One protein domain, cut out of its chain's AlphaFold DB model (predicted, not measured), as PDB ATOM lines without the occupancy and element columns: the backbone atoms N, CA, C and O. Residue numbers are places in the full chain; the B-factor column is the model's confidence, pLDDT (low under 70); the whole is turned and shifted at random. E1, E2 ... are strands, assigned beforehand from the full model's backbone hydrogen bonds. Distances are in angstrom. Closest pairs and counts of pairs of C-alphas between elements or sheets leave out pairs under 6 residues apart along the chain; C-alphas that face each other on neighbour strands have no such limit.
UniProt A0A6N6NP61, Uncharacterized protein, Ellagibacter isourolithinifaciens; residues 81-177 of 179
ATOM      1  N   ARG A  81     -10.908 -19.619 -25.611       96.38
ATOM      2  CA  ARG A  81     -11.780 -20.692 -25.096       96.38
ATOM      3  C   ARG A  81     -13.056 -20.872 -25.927       96.38
ATOM      4  O   ARG A  81     -13.867 -21.750 -25.620       96.38
ATOM      5  N   PHE A  82     -13.267 -20.028 -26.933       97.44
ATOM      6  CA  PHE A  82     -14.402 -20.070 -27.849       97.44
ATOM      7  C   PHE A  82     -13.928 -20.243 -29.290       97.44
ATOM      8  O   PHE A  82     -12.845 -19.795 -29.665       97.44
ATOM      9  N   ASP A  83     -14.780 -20.848 -30.112       96.00
ATOM     10  CA  ASP A  83     -14.469 -21.149 -31.504       96.00
ATOM     11  C   ASP A  83     -14.844 -19.965 -32.403       96.00
ATOM     12  O   ASP A  83     -15.991 -19.798 -32.828       96.00
ATOM     13  N   ALA A  84     -13.863 -19.105 -32.679       97.25
ATOM     14  CA  ALA A  84     -14.028 -18.005 -33.622       97.25
ATOM     15  C   ALA A  84     -14.061 -18.529 -35.069       97.25
ATOM     16  O   ALA A  84     -13.227 -19.344 -35.465       97.25
ATOM     17  N   LYS A  85     -14.969 -17.993 -35.891       96.25
ATOM     18  CA  LYS A  85     -14.981 -18.215 -37.349       96.25
ATOM     19  C   LYS A  85     -13.775 -17.575 -38.030       96.25
ATOM     20  O   LYS A  85     -13.239 -18.111 -38.995       96.25
ATOM     21  N   LEU A  86     -13.361 -16.414 -37.531       97.19
ATOM     22  CA  LEU A  86     -12.200 -15.681 -38.014       97.19
ATOM     23  C   LEU A  86     -11.440 -15.108 -36.823       97.19
ATOM     24  O   LEU A  86     -12.032 -14.470 -35.955       97.19
ATOM     25  N   ALA A  87     -10.125 -15.300 -36.814       97.19
ATOM     26  CA  ALA A  87      -9.221 -14.722 -35.831       97.19
ATOM     27  C   ALA A  87      -8.019 -14.110 -36.558       97.19
ATOM     28  O   ALA A  87      -7.214 -14.817 -37.163       97.19
ATOM     29  N   LEU A  88      -7.904 -12.785 -36.509       96.38
ATOM     30  CA  LEU A  88      -6.771 -12.039 -37.046       96.38
ATOM     31  C   LEU A  88      -6.043 -11.365 -35.890       96.38
ATOM     32  O   LEU A  88      -6.587 -10.476 -35.236       96.38
ATOM     33  N   THR A  89      -4.803 -11.769 -35.644       94.81
ATOM     34  CA  THR A  89      -4.005 -11.254 -34.531       94.81
ATOM     35  C   THR A  89      -2.895 -10.328 -35.016       94.81
ATOM     36  O   THR A  89      -2.413 -10.430 -36.146       94.81
ATOM     37  N   GLY A  90      -2.490  -9.380 -34.168       92.62
ATOM     38  CA  GLY A  90      -1.351  -8.508 -34.465       92.62
ATOM     39  C   GLY A  90      -1.602  -7.463 -35.561       92.62
ATOM     40  O   GLY A  90      -0.649  -6.996 -36.192       92.62
ATOM     41  N   LEU A  91      -2.860  -7.075 -35.802       93.19
ATOM     42  CA  LEU A  91      -3.210  -6.055 -36.790       93.19
ATOM     43  C   LEU A  91      -2.638  -4.703 -36.363       93.19
ATOM     44  O   LEU A  91      -2.984  -4.163 -35.313       93.19
ATOM     45  N   ARG A  92      -1.765  -4.131 -37.193       91.44
ATOM     46  CA  ARG A  92      -1.209  -2.797 -36.946       91.44
ATOM     47  C   ARG A  92      -2.206  -1.732 -37.377       91.44
ATOM     48  O   ARG A  92      -2.520  -1.630 -38.561       91.44
ATOM     49  N   ILE A  93      -2.635  -0.904 -36.433       89.31
ATOM     50  CA  ILE A  93      -3.563   0.201 -36.681       89.31
ATOM     51  C   ILE A  93      -2.838   1.547 -36.592       89.31
ATOM     52  O   ILE A  93      -1.923   1.741 -35.789       89.31
ATOM     53  N   LYS A  94      -3.212   2.478 -37.476       83.50
ATOM     54  CA  LYS A  94      -2.672   3.852 -37.502       83.50
ATOM     55  C   LYS A  94      -3.552   4.851 -36.738       83.50
ATOM     56  O   LYS A  94      -3.132   5.986 -36.540       83.50
ATOM     57  N   SER A  95      -4.744   4.420 -36.347       80.44
ATOM     58  CA  SER A  95      -5.803   5.178 -35.679       80.44
ATOM     59  C   SER A  95      -6.099   4.600 -34.295       80.44
ATOM     60  O   SER A  95      -5.666   3.492 -33.987       80.44
ATOM     61  N   ASP A  96      -6.905   5.306 -33.498       82.31
ATOM     62  CA  ASP A  96      -7.364   4.877 -32.162       82.31
ATOM     63  C   ASP A  96      -8.419   3.743 -32.195       82.31
ATOM     64  O   ASP A  96      -9.073   3.438 -31.198       82.31
ATOM     65  N   GLY A  97      -8.619   3.124 -33.358       88.69
ATOM     66  CA  GLY A  97      -9.634   2.110 -33.610       88.69
ATOM     67  C   GLY A  97      -9.333   1.308 -34.870       88.69
ATOM     68  O   GLY A  97      -8.543   1.743 -35.717       88.69
ATOM     69  N   LEU A  98      -9.975   0.148 -34.994       92.94
ATOM     70  CA  LEU A  98      -9.917  -0.683 -36.191       92.94
ATOM     71  C   LEU A  98     -10.815  -0.055 -37.277       92.94
ATOM     72  O   LEU A  98     -11.999   0.149 -37.012       92.94
ATOM     73  N   PRO A  99     -10.288   0.295 -38.463       93.56
ATOM     74  CA  PRO A  99     -11.075   0.951 -39.499       93.56
ATOM     75  C   PRO A  99     -12.024  -0.031 -40.191       93.56
ATOM     76  O   PRO A  99     -11.604  -1.090 -40.657       93.56
ATOM     77  N   LEU A 100     -13.294   0.355 -40.258       94.69
ATOM     78  CA  LEU A 100     -14.351  -0.274 -41.039       94.69
ATOM     79  C   LEU A 100     -14.635   0.647 -42.224       94.69
ATOM     80  O   LEU A 100     -15.086   1.781 -42.046       94.69
ATOM     81  N   GLU A 101     -14.332   0.164 -43.419       94.62
ATOM     82  CA  GLU A 101     -14.456   0.907 -44.665       94.62
ATOM     83  C   GLU A 101     -15.807   0.598 -45.309       94.62
ATOM     84  O   GLU A 101     -16.106  -0.538 -45.671       94.62
ATOM     85  N   PHE A 102     -16.632   1.625 -45.452       92.50
ATOM     86  CA  PHE A 102     -17.860   1.608 -46.233       92.50
ATOM     87  C   PHE A 102     -17.587   2.290 -47.571       92.50
ATOM     88  O   PHE A 102     -16.701   3.139 -47.671       92.50
ATOM     89  N   GLY A 103     -18.404   2.009 -48.589       81.75
ATOM     90  CA  GLY A 103     -18.226   2.596 -49.925       81.75
ATOM     91  C   GLY A 103     -18.150   4.134 -49.963       81.75
ATOM     92  O   GLY A 103     -17.636   4.692 -50.927       81.75
ATOM     93  N   THR A 104     -18.633   4.831 -48.928       80.69
ATOM     94  CA  THR A 104     -18.635   6.300 -48.836       80.69
ATOM     95  C   THR A 104     -17.896   6.869 -47.618       80.69
ATOM     96  O   THR A 104     -17.886   8.088 -47.444       80.69
ATOM     97  N   GLY A 105     -17.268   6.049 -46.766       89.69
ATOM     98  CA  GLY A 105     -16.625   6.557 -45.551       89.69
ATOM     99  C   GLY A 105     -15.996   5.496 -44.654       89.69
ATOM    100  O   GLY A 105     -16.083   4.305 -44.920       89.69
ATOM    101  N   ILE A 106     -15.356   5.942 -43.572       92.00
ATOM    102  CA  ILE A 106     -14.681   5.069 -42.603       92.00
ATOM    103  C   ILE A 106     -15.270   5.304 -41.214       92.00
ATOM    104  O   ILE A 106     -15.396   6.448 -40.776       92.00
ATOM    105  N   VAL A 107     -15.575   4.219 -40.507       91.62
ATOM    106  CA  VAL A 107     -15.919   4.220 -39.078       91.62
ATOM    107  C   VAL A 107     -14.825   3.485 -38.313       91.62
ATOM    108  O   VAL A 107     -14.253   2.522 -38.811       91.62
ATOM    109  N   LEU A 108     -14.510   3.926 -37.098       92.31
ATOM    110  CA  LEU A 108     -13.520   3.263 -36.251       92.31
ATOM    111  C   LEU A 108     -14.217   2.396 -35.199       92.31
ATOM    112  O   LEU A 108     -14.910   2.921 -34.328       92.31
ATOM    113  N   ALA A 109     -13.999   1.082 -35.246       92.69
ATOM    114  CA  ALA A 109     -14.403   0.185 -34.171       92.69
ATOM    115  C   ALA A 109     -13.429   0.314 -32.983       92.69
ATOM    116  O   ALA A 109     -12.206   0.245 -33.172       92.69
ATOM    117  N   PRO A 110     -13.934   0.514 -31.753       89.62
ATOM    118  CA  PRO A 110     -13.088   0.781 -30.596       89.62
ATOM    119  C   PRO A 110     -12.352  -0.483 -30.138       89.62
ATOM    120  O   PRO A 110     -12.975  -1.493 -29.831       89.62
ATOM    121  N   THR A 111     -11.028  -0.410 -30.001       85.69
ATOM    122  CA  THR A 111     -10.201  -1.541 -29.526       85.69
ATOM    123  C   THR A 111     -10.181  -1.681 -28.003       85.69
ATOM    124  O   THR A 111      -9.824  -2.728 -27.462       85.69
ATOM    125  N   GLY A 112     -10.506  -0.603 -27.283       77.50
ATOM    126  CA  GLY A 112     -10.341  -0.535 -25.831       77.50
ATOM    127  C   GLY A 112      -8.878  -0.488 -25.364       77.50
ATOM    128  O   GLY A 112      -8.632  -0.657 -24.174       77.50
ATOM    129  N   SER A 113      -7.914  -0.249 -26.265       79.94
ATOM    130  CA  SER A 113      -6.499  -0.026 -25.939       79.94
ATOM    131  C   SER A 113      -5.953   1.219 -26.649       79.94
ATOM    132  O   SER A 113      -6.465   1.626 -27.689       79.94
ATOM    133  N   ARG A 114      -4.900   1.824 -26.083       78.06
ATOM    134  CA  ARG A 114      -4.099   2.879 -26.739       78.06
ATOM    135  C   ARG A 114      -2.962   2.307 -27.594       78.06
ATOM    136  O   ARG A 114      -2.227   3.065 -28.225       78.06
ATOM    137  N   ASP A 115      -2.791   0.989 -27.586       82.38
ATOM    138  CA  ASP A 115      -1.773   0.319 -28.382       82.38
ATOM    139  C   ASP A 115      -2.112   0.388 -29.871       82.38
ATOM    140  O   ASP A 115      -3.267   0.333 -30.284       82.38
ATOM    141  N   ARG A 116      -1.072   0.434 -30.707       86.19
ATOM    142  CA  ARG A 116      -1.211   0.394 -32.174       86.19
ATOM    143  C   ARG A 116      -1.361  -1.023 -32.729       86.19
ATOM    144  O   ARG A 116      -1.134  -1.246 -33.919       86.19
ATOM    145  N   ILE A 117      -1.688  -1.981 -31.869       90.75
ATOM    146  CA  ILE A 117      -1.892  -3.384 -32.213       90.75
ATOM    147  C   ILE A 117      -3.299  -3.763 -31.763       90.75
ATOM    148  O   ILE A 117      -3.670  -3.520 -30.618       90.75
ATOM    149  N   CYS A 118      -4.062  -4.348 -32.679       93.12
ATOM    150  CA  CYS A 118      -5.416  -4.819 -32.450       93.12
ATOM    151  C   CYS A 118      -5.537  -6.277 -32.887       93.12
ATOM    152  O   CYS A 118      -4.900  -6.693 -33.855       93.12
ATOM    153  N   ASN A 119      -6.401  -7.036 -32.225       95.19
ATOM    154  CA  ASN A 119      -6.883  -8.309 -32.756       95.19
ATOM    155  C   ASN A 119      -8.324  -8.139 -33.250       95.19
ATOM    156  O   ASN A 119      -9.068  -7.326 -32.700       95.19
ATOM    157  N   LEU A 120      -8.713  -8.887 -34.277       97.00
ATOM    158  CA  LEU A 120     -10.092  -8.996 -34.740       97.00
ATOM    159  C   LEU A 120     -10.542 -10.444 -34.579       97.00
ATOM    160  O   LEU A 120      -9.899 -11.346 -35.113       97.00
ATOM    161  N   TYR A 121     -11.660 -10.642 -33.891       98.00
ATOM    162  CA  TYR A 121     -12.328 -11.935 -33.797       98.00
ATOM    163  C   TYR A 121     -13.747 -11.823 -34.340       98.00
ATOM    164  O   TYR A 121     -14.426 -10.831 -34.085       98.00
ATOM    165  N   VAL A 122     -14.196 -12.840 -35.069       98.12
ATOM    166  CA  VAL A 122     -15.576 -12.960 -35.547       98.12
ATOM    167  C   VAL A 122     -16.141 -14.264 -35.011       98.12
ATOM    168  O   VAL A 122     -15.590 -15.333 -35.276       98.12
ATOM    169  N   PHE A 123     -17.228 -14.171 -34.257       98.44
ATOM    170  CA  PHE A 123     -17.938 -15.306 -33.684       98.44
ATOM    171  C   PHE A 123     -19.315 -15.453 -34.326       98.44
ATOM    172  O   PHE A 123     -19.941 -14.437 -34.642       98.44
ATOM    173  N   PRO A 124     -19.820 -16.692 -34.468       97.62
ATOM    174  CA  PRO A 124     -21.220 -16.899 -34.812       97.62
ATOM    175  C   PRO A 124     -22.140 -16.294 -33.740       97.62
ATOM    176  O   PRO A 124     -21.693 -15.958 -32.641       97.62
ATOM    177  N   SER A 125     -23.434 -16.198 -34.042       96.31
ATOM    178  CA  SER A 125     -24.449 -15.799 -33.060       96.31
ATOM    179  C   SER A 125     -24.373 -16.681 -31.809       96.31
ATOM    180  O   SER A 125     -24.353 -17.909 -31.927       96.31
ATOM    181  N   ASN A 126     -24.317 -16.071 -30.618       95.31
ATOM    182  CA  ASN A 126     -24.085 -16.756 -29.339       95.31
ATOM    183  C   ASN A 126     -22.781 -17.585 -29.296       95.31
ATOM    184  O   ASN A 126     -22.654 -18.522 -28.509       95.31
ATOM    185  N   GLY A 127     -21.804 -17.263 -30.150       96.69
ATOM    186  CA  GLY A 127     -20.540 -17.994 -30.276       96.69
ATOM    187  C   GLY A 127     -19.555 -17.756 -29.134       96.69
ATOM    188  O   GLY A 127     -18.549 -18.455 -29.035       96.69
ATOM    189  N   PHE A 128     -19.836 -16.784 -28.268       97.81
ATOM    190  CA  PHE A 128     -19.091 -16.526 -27.044       97.81
ATOM    191  C   PHE A 128     -20.002 -15.950 -25.958       97.81
ATOM    192  O   PHE A 128     -21.133 -15.542 -26.217       97.81
ATOM    193  N   ASN A 129     -19.490 -15.881 -24.731       97.75
ATOM    194  CA  ASN A 129     -20.198 -15.244 -23.628       97.75
ATOM    195  C   ASN A 129     -20.073 -13.712 -23.711       97.75
ATOM    196  O   ASN A 129     -19.055 -13.136 -23.314       97.75
ATOM    197  N   THR A 130     -21.110 -13.052 -24.226       96.88
ATOM    198  CA  THR A 130     -21.126 -11.598 -24.466       96.88
ATOM    199  C   THR A 130     -20.985 -10.763 -23.191       96.88
ATOM    200  O   THR A 130     -20.459  -9.651 -23.253       96.88
ATOM    201  N   GLU A 131     -21.343 -11.305 -22.019       96.00
ATOM    202  CA  GLU A 131     -21.163 -10.640 -20.719       96.00
ATOM    203  C   GLU A 131     -19.677 -10.488 -20.331       96.00
ATOM    204  O   GLU A 131     -19.324  -9.611 -19.535       96.00
ATOM    205  N   ALA A 132     -18.785 -11.301 -20.914       95.75
ATOM    206  CA  ALA A 132     -17.341 -11.233 -20.679       95.75
ATOM    207  C   ALA A 132     -16.645 -10.103 -21.470       95.75
ATOM    208  O   ALA A 132     -15.452  -9.845 -21.268       95.75
ATOM    209  N   ALA A 133     -17.376  -9.415 -22.355       95.75
ATOM    210  CA  ALA A 133     -16.893  -8.308 -23.174       95.75
ATOM    211  C   ALA A 133     -17.643  -6.993 -22.874       95.75
ATOM    212  O   ALA A 133     -18.609  -6.947 -22.109       95.75
ATOM    213  N   ASP A 134     -17.180  -5.889 -23.462       95.25
ATOM    214  CA  ASP A 134     -17.908  -4.618 -23.460       95.25
ATOM    215  C   ASP A 134     -18.595  -4.411 -24.809       95.25
ATOM    216  O   ASP A 134     -17.920  -4.249 -25.830       95.25
ATOM    217  N   PHE A 135     -19.927  -4.354 -24.817       96.00
ATOM    218  CA  PHE A 135     -20.674  -3.944 -26.005       96.00
ATOM    219  C   PHE A 135     -20.374  -2.480 -26.341       96.00
ATOM    220  O   PHE A 135     -20.393  -1.612 -25.467       96.00
ATOM    221  N   SER A 136     -20.078  -2.208 -27.611       94.44
ATOM    222  CA  SER A 136     -19.739  -0.869 -28.094       94.44
ATOM    223  C   SER A 136     -20.822  -0.294 -29.002       94.44
ATOM    224  O   SER A 136     -21.268   0.827 -28.783       94.44
ATOM    225  N   THR A 137     -21.230  -1.040 -30.030       94.94
ATOM    226  CA  THR A 137     -22.259  -0.642 -31.007       94.94
ATOM    227  C   THR A 137     -22.677  -1.859 -31.834       94.94
ATOM    228  O   THR A 137     -22.108  -2.933 -31.684       94.94
ATOM    229  N   SER A 138     -23.629  -1.697 -32.746       95.38
ATOM    230  CA  SER A 138     -23.802  -2.587 -33.899       95.38
ATOM    231  C   SER A 138     -23.282  -1.926 -35.179       95.38
ATOM    232  O   SER A 138     -23.145  -0.699 -35.246       95.38
ATOM    233  N   VAL A 139     -22.979  -2.745 -36.186       95.50
ATOM    234  CA  VAL A 139     -22.684  -2.314 -37.555       95.50
ATOM    235  C   VAL A 139     -23.526  -3.117 -38.540       95.50
ATOM    236  O   VAL A 139     -23.647  -4.330 -38.398       95.50
ATOM    237  N   GLY A 140     -24.114  -2.442 -39.528       94.62
ATOM    238  CA  GLY A 140     -24.953  -3.057 -40.553       94.62
ATOM    239  C   GLY A 140     -24.539  -2.656 -41.968       94.62
ATOM    240  O   GLY A 140     -24.038  -1.552 -42.183       94.62
ATOM    241  N   GLY A 141     -24.794  -3.539 -42.933       94.50
ATOM    242  CA  GLY A 141     -24.588  -3.300 -44.363       94.50
ATOM    243  C   GLY A 141     -23.387  -4.052 -44.934       94.50
ATOM    244  O   GLY A 141     -23.062  -5.148 -44.483       94.50
ATOM    245  N   SER A 142     -22.752  -3.482 -45.960       95.94
ATOM    246  CA  SER A 142     -21.532  -4.022 -46.574       95.94
ATOM    247  C   SER A 142     -20.341  -3.140 -46.231       95.94
ATOM    248  O   SER A 142     -20.384  -1.929 -46.463       95.94
ATOM    249  N   PHE A 143     -19.295  -3.743 -45.680       96.38
ATOM    250  CA  PHE A 143     -18.096  -3.032 -45.254       96.38
ATOM    251  C   PHE A 143     -16.873  -3.939 -45.304       96.38
ATOM    252  O   PHE A 143     -16.983  -5.162 -45.221       96.38
ATOM    253  N   THR A 144     -15.702  -3.326 -45.400       96.38
ATOM    254  CA  THR A 144     -14.418  -4.016 -45.398       96.38
ATOM    255  C   THR A 144     -13.692  -3.714 -44.091       96.38
ATOM    256  O   THR A 144     -13.608  -2.567 -43.655       96.38
ATOM    257  N   VAL A 145     -13.134  -4.738 -43.451       95.19
ATOM    258  CA  VAL A 145     -12.229  -4.575 -42.307       95.19
ATOM    259  C   VAL A 145     -11.094  -5.579 -42.404       95.19
ATOM    260  O   VAL A 145     -11.296  -6.736 -42.759       95.19
ATOM    261  N   ALA A 146      -9.871  -5.132 -42.115       93.75
ATOM    262  CA  ALA A 146      -8.683  -5.988 -42.096       93.75
ATOM    263  C   ALA A 146      -8.503  -6.864 -43.361       93.75
ATOM    264  O   ALA A 146      -7.976  -7.971 -43.274       93.75
ATOM    265  N   ARG A 147      -8.885  -6.339 -44.539       93.81
ATOM    266  CA  ARG A 147      -8.879  -7.032 -45.849       93.81
ATOM    267  C   ARG A 147      -9.886  -8.179 -45.981       93.81
ATOM    268  O   ARG A 147      -9.664  -9.085 -46.778       93.81
ATOM    269  N   TYR A 148     -10.976  -8.132 -45.232       97.31
ATOM    270  CA  TYR A 148     -12.127  -9.013 -45.391       97.31
ATOM    271  C   TYR A 148     -13.375  -8.178 -45.648       97.31
ATOM    272  O   TYR A 148     -13.566  -7.143 -45.010       97.31
ATOM    273  N   ASP A 149     -14.208  -8.646 -46.568       96.94
ATOM    274  CA  ASP A 149     -15.525  -8.100 -46.855       96.94
ATOM    275  C   ASP A 149     -16.571  -8.781 -45.982       96.94
ATOM    276  O   ASP A 149     -16.646 -10.009 -45.912       96.94
ATOM    277  N   PHE A 150     -17.385  -7.957 -45.333       97.50
ATOM    278  CA  PHE A 150     -18.477  -8.349 -44.457       97.50
ATOM    279  C   PHE A 150     -19.800  -7.888 -45.057       97.50
ATOM    280  O   PHE A 150     -19.883  -6.824 -45.683       97.50
ATOM    281  N   LYS A 151     -20.851  -8.679 -44.834       97.06
ATOM    282  CA  LYS A 151     -22.207  -8.347 -45.266       97.06
ATOM    283  C   LYS A 151     -23.253  -8.774 -44.236       97.06
ATOM    284  O   LYS A 151     -23.282  -9.935 -43.831       97.06
ATOM    285  N   GLY A 152     -24.107  -7.835 -43.842       96.94
ATOM    286  CA  GLY A 152     -25.188  -8.037 -42.875       96.94
ATOM    287  C   GLY A 152     -24.991  -7.220 -41.600       96.94
ATOM    288  O   GLY A 152     -24.382  -6.150 -41.644       96.94
ATOM    289  N   VAL A 153     -25.525  -7.703 -40.477       97.75
ATOM    290  CA  VAL A 153     -25.504  -7.016 -39.175       97.75
ATOM    291  C   VAL A 153     -24.655  -7.773 -38.160       97.75
ATOM    292  O   VAL A 153     -24.852  -8.971 -37.946       97.75
ATOM    293  N   TYR A 154     -23.751  -7.043 -37.503       98.25
ATOM    294  CA  TYR A 154     -22.850  -7.556 -36.477       98.25
ATOM    295  C   TYR A 154     -22.931  -6.720 -35.196       98.25
ATOM    296  O   TYR A 154     -22.897  -5.484 -35.240       98.25
ATOM    297  N   GLY A 155     -22.978  -7.390 -34.045       98.06
ATOM    298  CA  GLY A 155     -22.716  -6.774 -32.747       98.06
ATOM    299  C   GLY A 155     -21.217  -6.534 -32.572       98.06
ATOM    300  O   GLY A 155     -20.413  -7.426 -32.827       98.06
ATOM    301  N   VAL A 156     -20.818  -5.335 -32.144       97.62
ATOM    302  CA  VAL A 156     -19.412  -4.953 -31.956       97.62
ATOM    303  C   VAL A 156     -19.100  -4.850 -30.472       97.62
ATOM    304  O   VAL A 156     -19.638  -4.001 -29.755       97.62
ATOM    305  N   TYR A 157     -18.161  -5.679 -30.036       97.25
ATOM    306  CA  TYR A 157     -17.670  -5.743 -28.671       97.25
ATOM    307  C   TYR A 157     -16.177  -5.429 -28.629       97.25
ATOM    308  O   TYR A 157     -15.459  -5.555 -29.625       97.25
ATOM    309  N   ARG A 158     -15.695  -5.041 -27.451       94.38
ATOM    310  CA  ARG A 158     -14.269  -4.835 -27.192       94.38
ATOM    311  C   ARG A 158     -13.814  -5.607 -25.964       94.38
ATOM    312  O   ARG A 158     -14.547  -5.723 -24.980       94.38
ATOM    313  N   TYR A 159     -12.580  -6.091 -26.019       92.75
ATOM    314  CA  TYR A 159     -11.912  -6.754 -24.903       92.75
ATOM    315  C   TYR A 159     -10.393  -6.680 -25.093       92.75
ATOM    316  O   TYR A 159      -9.876  -7.176 -26.088       92.75
ATOM    317  N   HIS A 160      -9.668  -6.068 -24.150       87.00
ATOM    318  CA  HIS A 160      -8.194  -6.076 -24.090       87.00
ATOM    319  C   HIS A 160      -7.475  -5.872 -25.441       87.00
ATOM    320  O   HIS A 160      -6.691  -6.715 -25.875       87.00
ATOM    321  N   GLY A 161      -7.744  -4.761 -26.135       89.50
ATOM    322  CA  GLY A 161      -7.106  -4.478 -27.429       89.50
ATOM    323  C   GLY A 161      -7.622  -5.345 -28.582       89.50
ATOM    324  O   GLY A 161      -7.006  -5.394 -29.643       89.50
ATOM    325  N   SER A 162      -8.743  -6.033 -28.389       94.31
ATOM    326  CA  SER A 162      -9.417  -6.824 -29.414       94.31
ATOM    327  C   SER A 162     -10.768  -6.204 -29.741       94.31
ATOM    328  O   SER A 162     -11.517  -5.819 -28.839       94.31
ATOM    329  N   VAL A 163     -11.071  -6.137 -31.033       96.69
ATOM    330  CA  VAL A 163     -12.417  -5.904 -31.556       96.69
ATOM    331  C   VAL A 163     -13.030  -7.267 -31.835       96.69
ATOM    332  O   VAL A 163     -12.396  -8.131 -32.442       96.69
ATOM    333  N   ILE A 164     -14.252  -7.468 -31.366       97.88
ATOM    334  CA  ILE A 164     -14.980  -8.721 -31.515       97.88
ATOM    335  C   ILE A 164     -16.282  -8.420 -32.244       97.88
ATOM    336  O   ILE A 164     -17.029  -7.533 -31.831       97.88
ATOM    337  N   PHE A 165     -16.551  -9.159 -33.311       98.25
ATOM    338  CA  PHE A 165     -17.829  -9.148 -34.005       98.25
ATOM    339  C   PHE A 165     -18.623 -10.404 -33.664       98.25
ATOM    340  O   PHE A 165     -18.106 -11.514 -33.768       98.25
ATOM    341  N   GLU A 166     -19.880 -10.216 -33.280       98.38
ATOM    342  CA  GLU A 166     -20.878 -11.276 -33.168       98.38
ATOM    343  C   GLU A 166     -21.827 -11.198 -34.362       98.38
ATOM    344  O   GLU A 166     -22.367 -10.130 -34.654       98.38
ATOM    345  N   GLU A 167     -22.051 -12.314 -35.047       98.06
ATOM    346  CA  GLU A 167     -23.048 -12.395 -36.115       98.06
ATOM    347  C   GLU A 167     -24.473 -12.267 -35.557       98.06
ATOM    348  O   GLU A 167     -24.873 -13.050 -34.693       98.06
ATOM    349  N   TRP A 168     -25.259 -11.317 -36.073       97.44
ATOM    350  CA  TRP A 168     -26.685 -11.184 -35.740       97.44
ATOM    351  C   TRP A 168     -27.569 -11.538 -36.938       97.44
ATOM    352  O   TRP A 168     -28.297 -12.523 -36.900       97.44
ATOM    353  N   GLU A 169     -27.464 -10.776 -38.028       96.94
ATOM    354  CA  GLU A 169     -28.225 -10.996 -39.268       96.94
ATOM    355  C   GLU A 169     -27.265 -10.930 -40.459       96.94
ATOM    356  O   GLU A 169     -27.185  -9.927 -41.171       96.94
ATOM    357  N   VAL A 170     -26.451 -11.973 -40.623       96.06
ATOM    358  CA  VAL A 170     -25.405 -12.012 -41.652       96.06
ATOM    359  C   VAL A 170     -25.907 -12.588 -42.967       96.06
ATOM    360  O   VAL A 170     -26.693 -13.531 -42.998       96.06
ATOM    361  N   GLU A 171     -25.422 -12.030 -44.073       95.81
ATOM    362  CA  GLU A 171     -25.765 -12.491 -45.425       95.81
ATOM    363  C   GLU A 171     -24.757 -13.517 -45.978       95.81
ATOM    364  O   GLU A 171     -24.947 -14.056 -47.069       95.81
ATOM    365  N   GLY A 172     -23.676 -13.779 -45.240       92.19
ATOM    366  CA  GLY A 172     -22.631 -14.742 -45.572       92.19
ATOM    367  C   GLY A 172     -21.408 -14.581 -44.670       92.19
ATOM    368  O   GLY A 172     -21.278 -13.571 -43.974       92.19
ATOM    369  N   ASP A 173     -20.519 -15.574 -44.695       93.62
ATOM    370  CA  ASP A 173     -19.253 -15.508 -43.962       93.62
ATOM    371  C   ASP A 173     -18.350 -14.390 -44.519       93.62
ATOM    372  O   ASP A 173     -18.407 -14.091 -45.719       93.62
ATOM    373  N   PRO A 174     -17.473 -13.795 -43.689       95.00
ATOM    374  CA  PRO A 174     -16.497 -12.826 -44.163       95.00
ATOM    375  C   PRO A 174     -15.567 -13.448 -45.209       95.00
ATOM    376  O   PRO A 174     -14.962 -14.496 -44.975       95.00
ATOM    377  N   VAL A 175     -15.400 -12.785 -46.354       96.00
ATOM    378  CA  VAL A 175     -14.545 -13.273 -47.451       96.00
ATOM    379  C   VAL A 175     -13.328 -12.373 -47.640       96.00
ATOM    380  O   VAL A 175     -13.437 -11.168 -47.433       96.00
ATOM    381  N   PRO A 176     -12.161 -12.898 -48.052       95.88
ATOM    382  CA  PRO A 176     -11.013 -12.053 -48.360       95.88
ATOM    383  C   PRO A 176     -11.357 -11.001 -49.421       95.88
ATOM    384  O   PRO A 176     -11.850 -11.339 -50.501       95.88
ATOM    385  N   HIS A 177     -11.063  -9.739 -49.116       92.25
ATOM    386  CA  HIS A 177     -11.301  -8.609 -50.002       92.25
ATOM    387  C   HIS A 177     -10.446  -8.739 -51.263       92.25
ATOM    388  O   HIS A 177      -9.217  -8.866 -51.196       92.25
TER     389      HIS A 177
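What this domain is: This is residues 81 to 177 of the 179 residues of an uncharacterized protein of Ellagibacter isourolithinifaciens (UniProt A0A6N6NP61). One twisted sheet of seven strands folds back on itself like a half-open roll, with E1, E4, E7 and E6 as one leaf facing the hairpin E2 and E3, and E5 as the hinge. The two edge strands, E1 and E3, stay apart and leave the roll unclosed, while the long strands E5 and E6 bend sharply. The printed part has 97 residues with no named helix and seven named strands, E1 to E7 along the chain, and its class is all strand. The sheet runs E1, E4, E7, E6, E5, E2, E3 and is mixed, with E4 and E7 parallel and the other neighbours antiparallel. The whole is compact, with a radius of gyration of the C-alphas of 12.1 A and spans of 34 by 31 by 21 A.

How they stand to each other: E1, residues 86 to 92, is an edge strand and antiparallel to E4, residues 117 to 123, at 168 degrees; N 88 and O 120 are 2.8 A apart, within hydrogen-bond range. E4 is parallel to E7, residues 162 to 170, at 28 degrees, with N 165 and O 121 at 2.8 A. E7 forms a hairpin with E6, residues 148 to 159, where N 157 and O 164 are 2.8 A apart. E6 forms a hairpin with E5, residues 134 to 145, with N 150 and O 143 at 2.8 A. E5, E6 and E7 are a meander, each strand the antiparallel neighbour of the one before. E5 bends by 123 degrees at residue 142 and E6 by 117 degrees at residue 151. E5 is also antiparallel to E2, residues 97 to 102, with N 101 and O 144 at 2.8 A. E2 forms a hairpin with the other edge strand, E3, residues 105 to 110, with N 100 and O 107 at 2.8 A. This is a folded sheet, one sheet bent back into two leaves that face each other: E1, E4, E7 and E6 face E2 and E3. The closest C-alphas of E3 and E6, those of Pro 110 and Arg 158, are 6.7 A apart.

Where its parts are: E1 begins at C-alpha 86, (-12.200, -15.681, -38.014), and is 17.0 A long from first to last C-alpha. E2 measures 15.1 A, E3 16.4 A, E4 20.0 A, E5 19.7 A and E6 20.6 A. E7 measures 20.8 A and ends at C-alpha 170, (-25.405, -12.012, -41.652).

The domain as a whole: The two C-alphas farthest apart, those of Arg 81 and Thr 104, are 36.6 A apart. Residues 175 to 176 pair antiparallel with residues 148 to 149 of E6. The printed part has no cut and no long link. The mean pLDDT of the printed part is 93.6, and no printed residue is under 70.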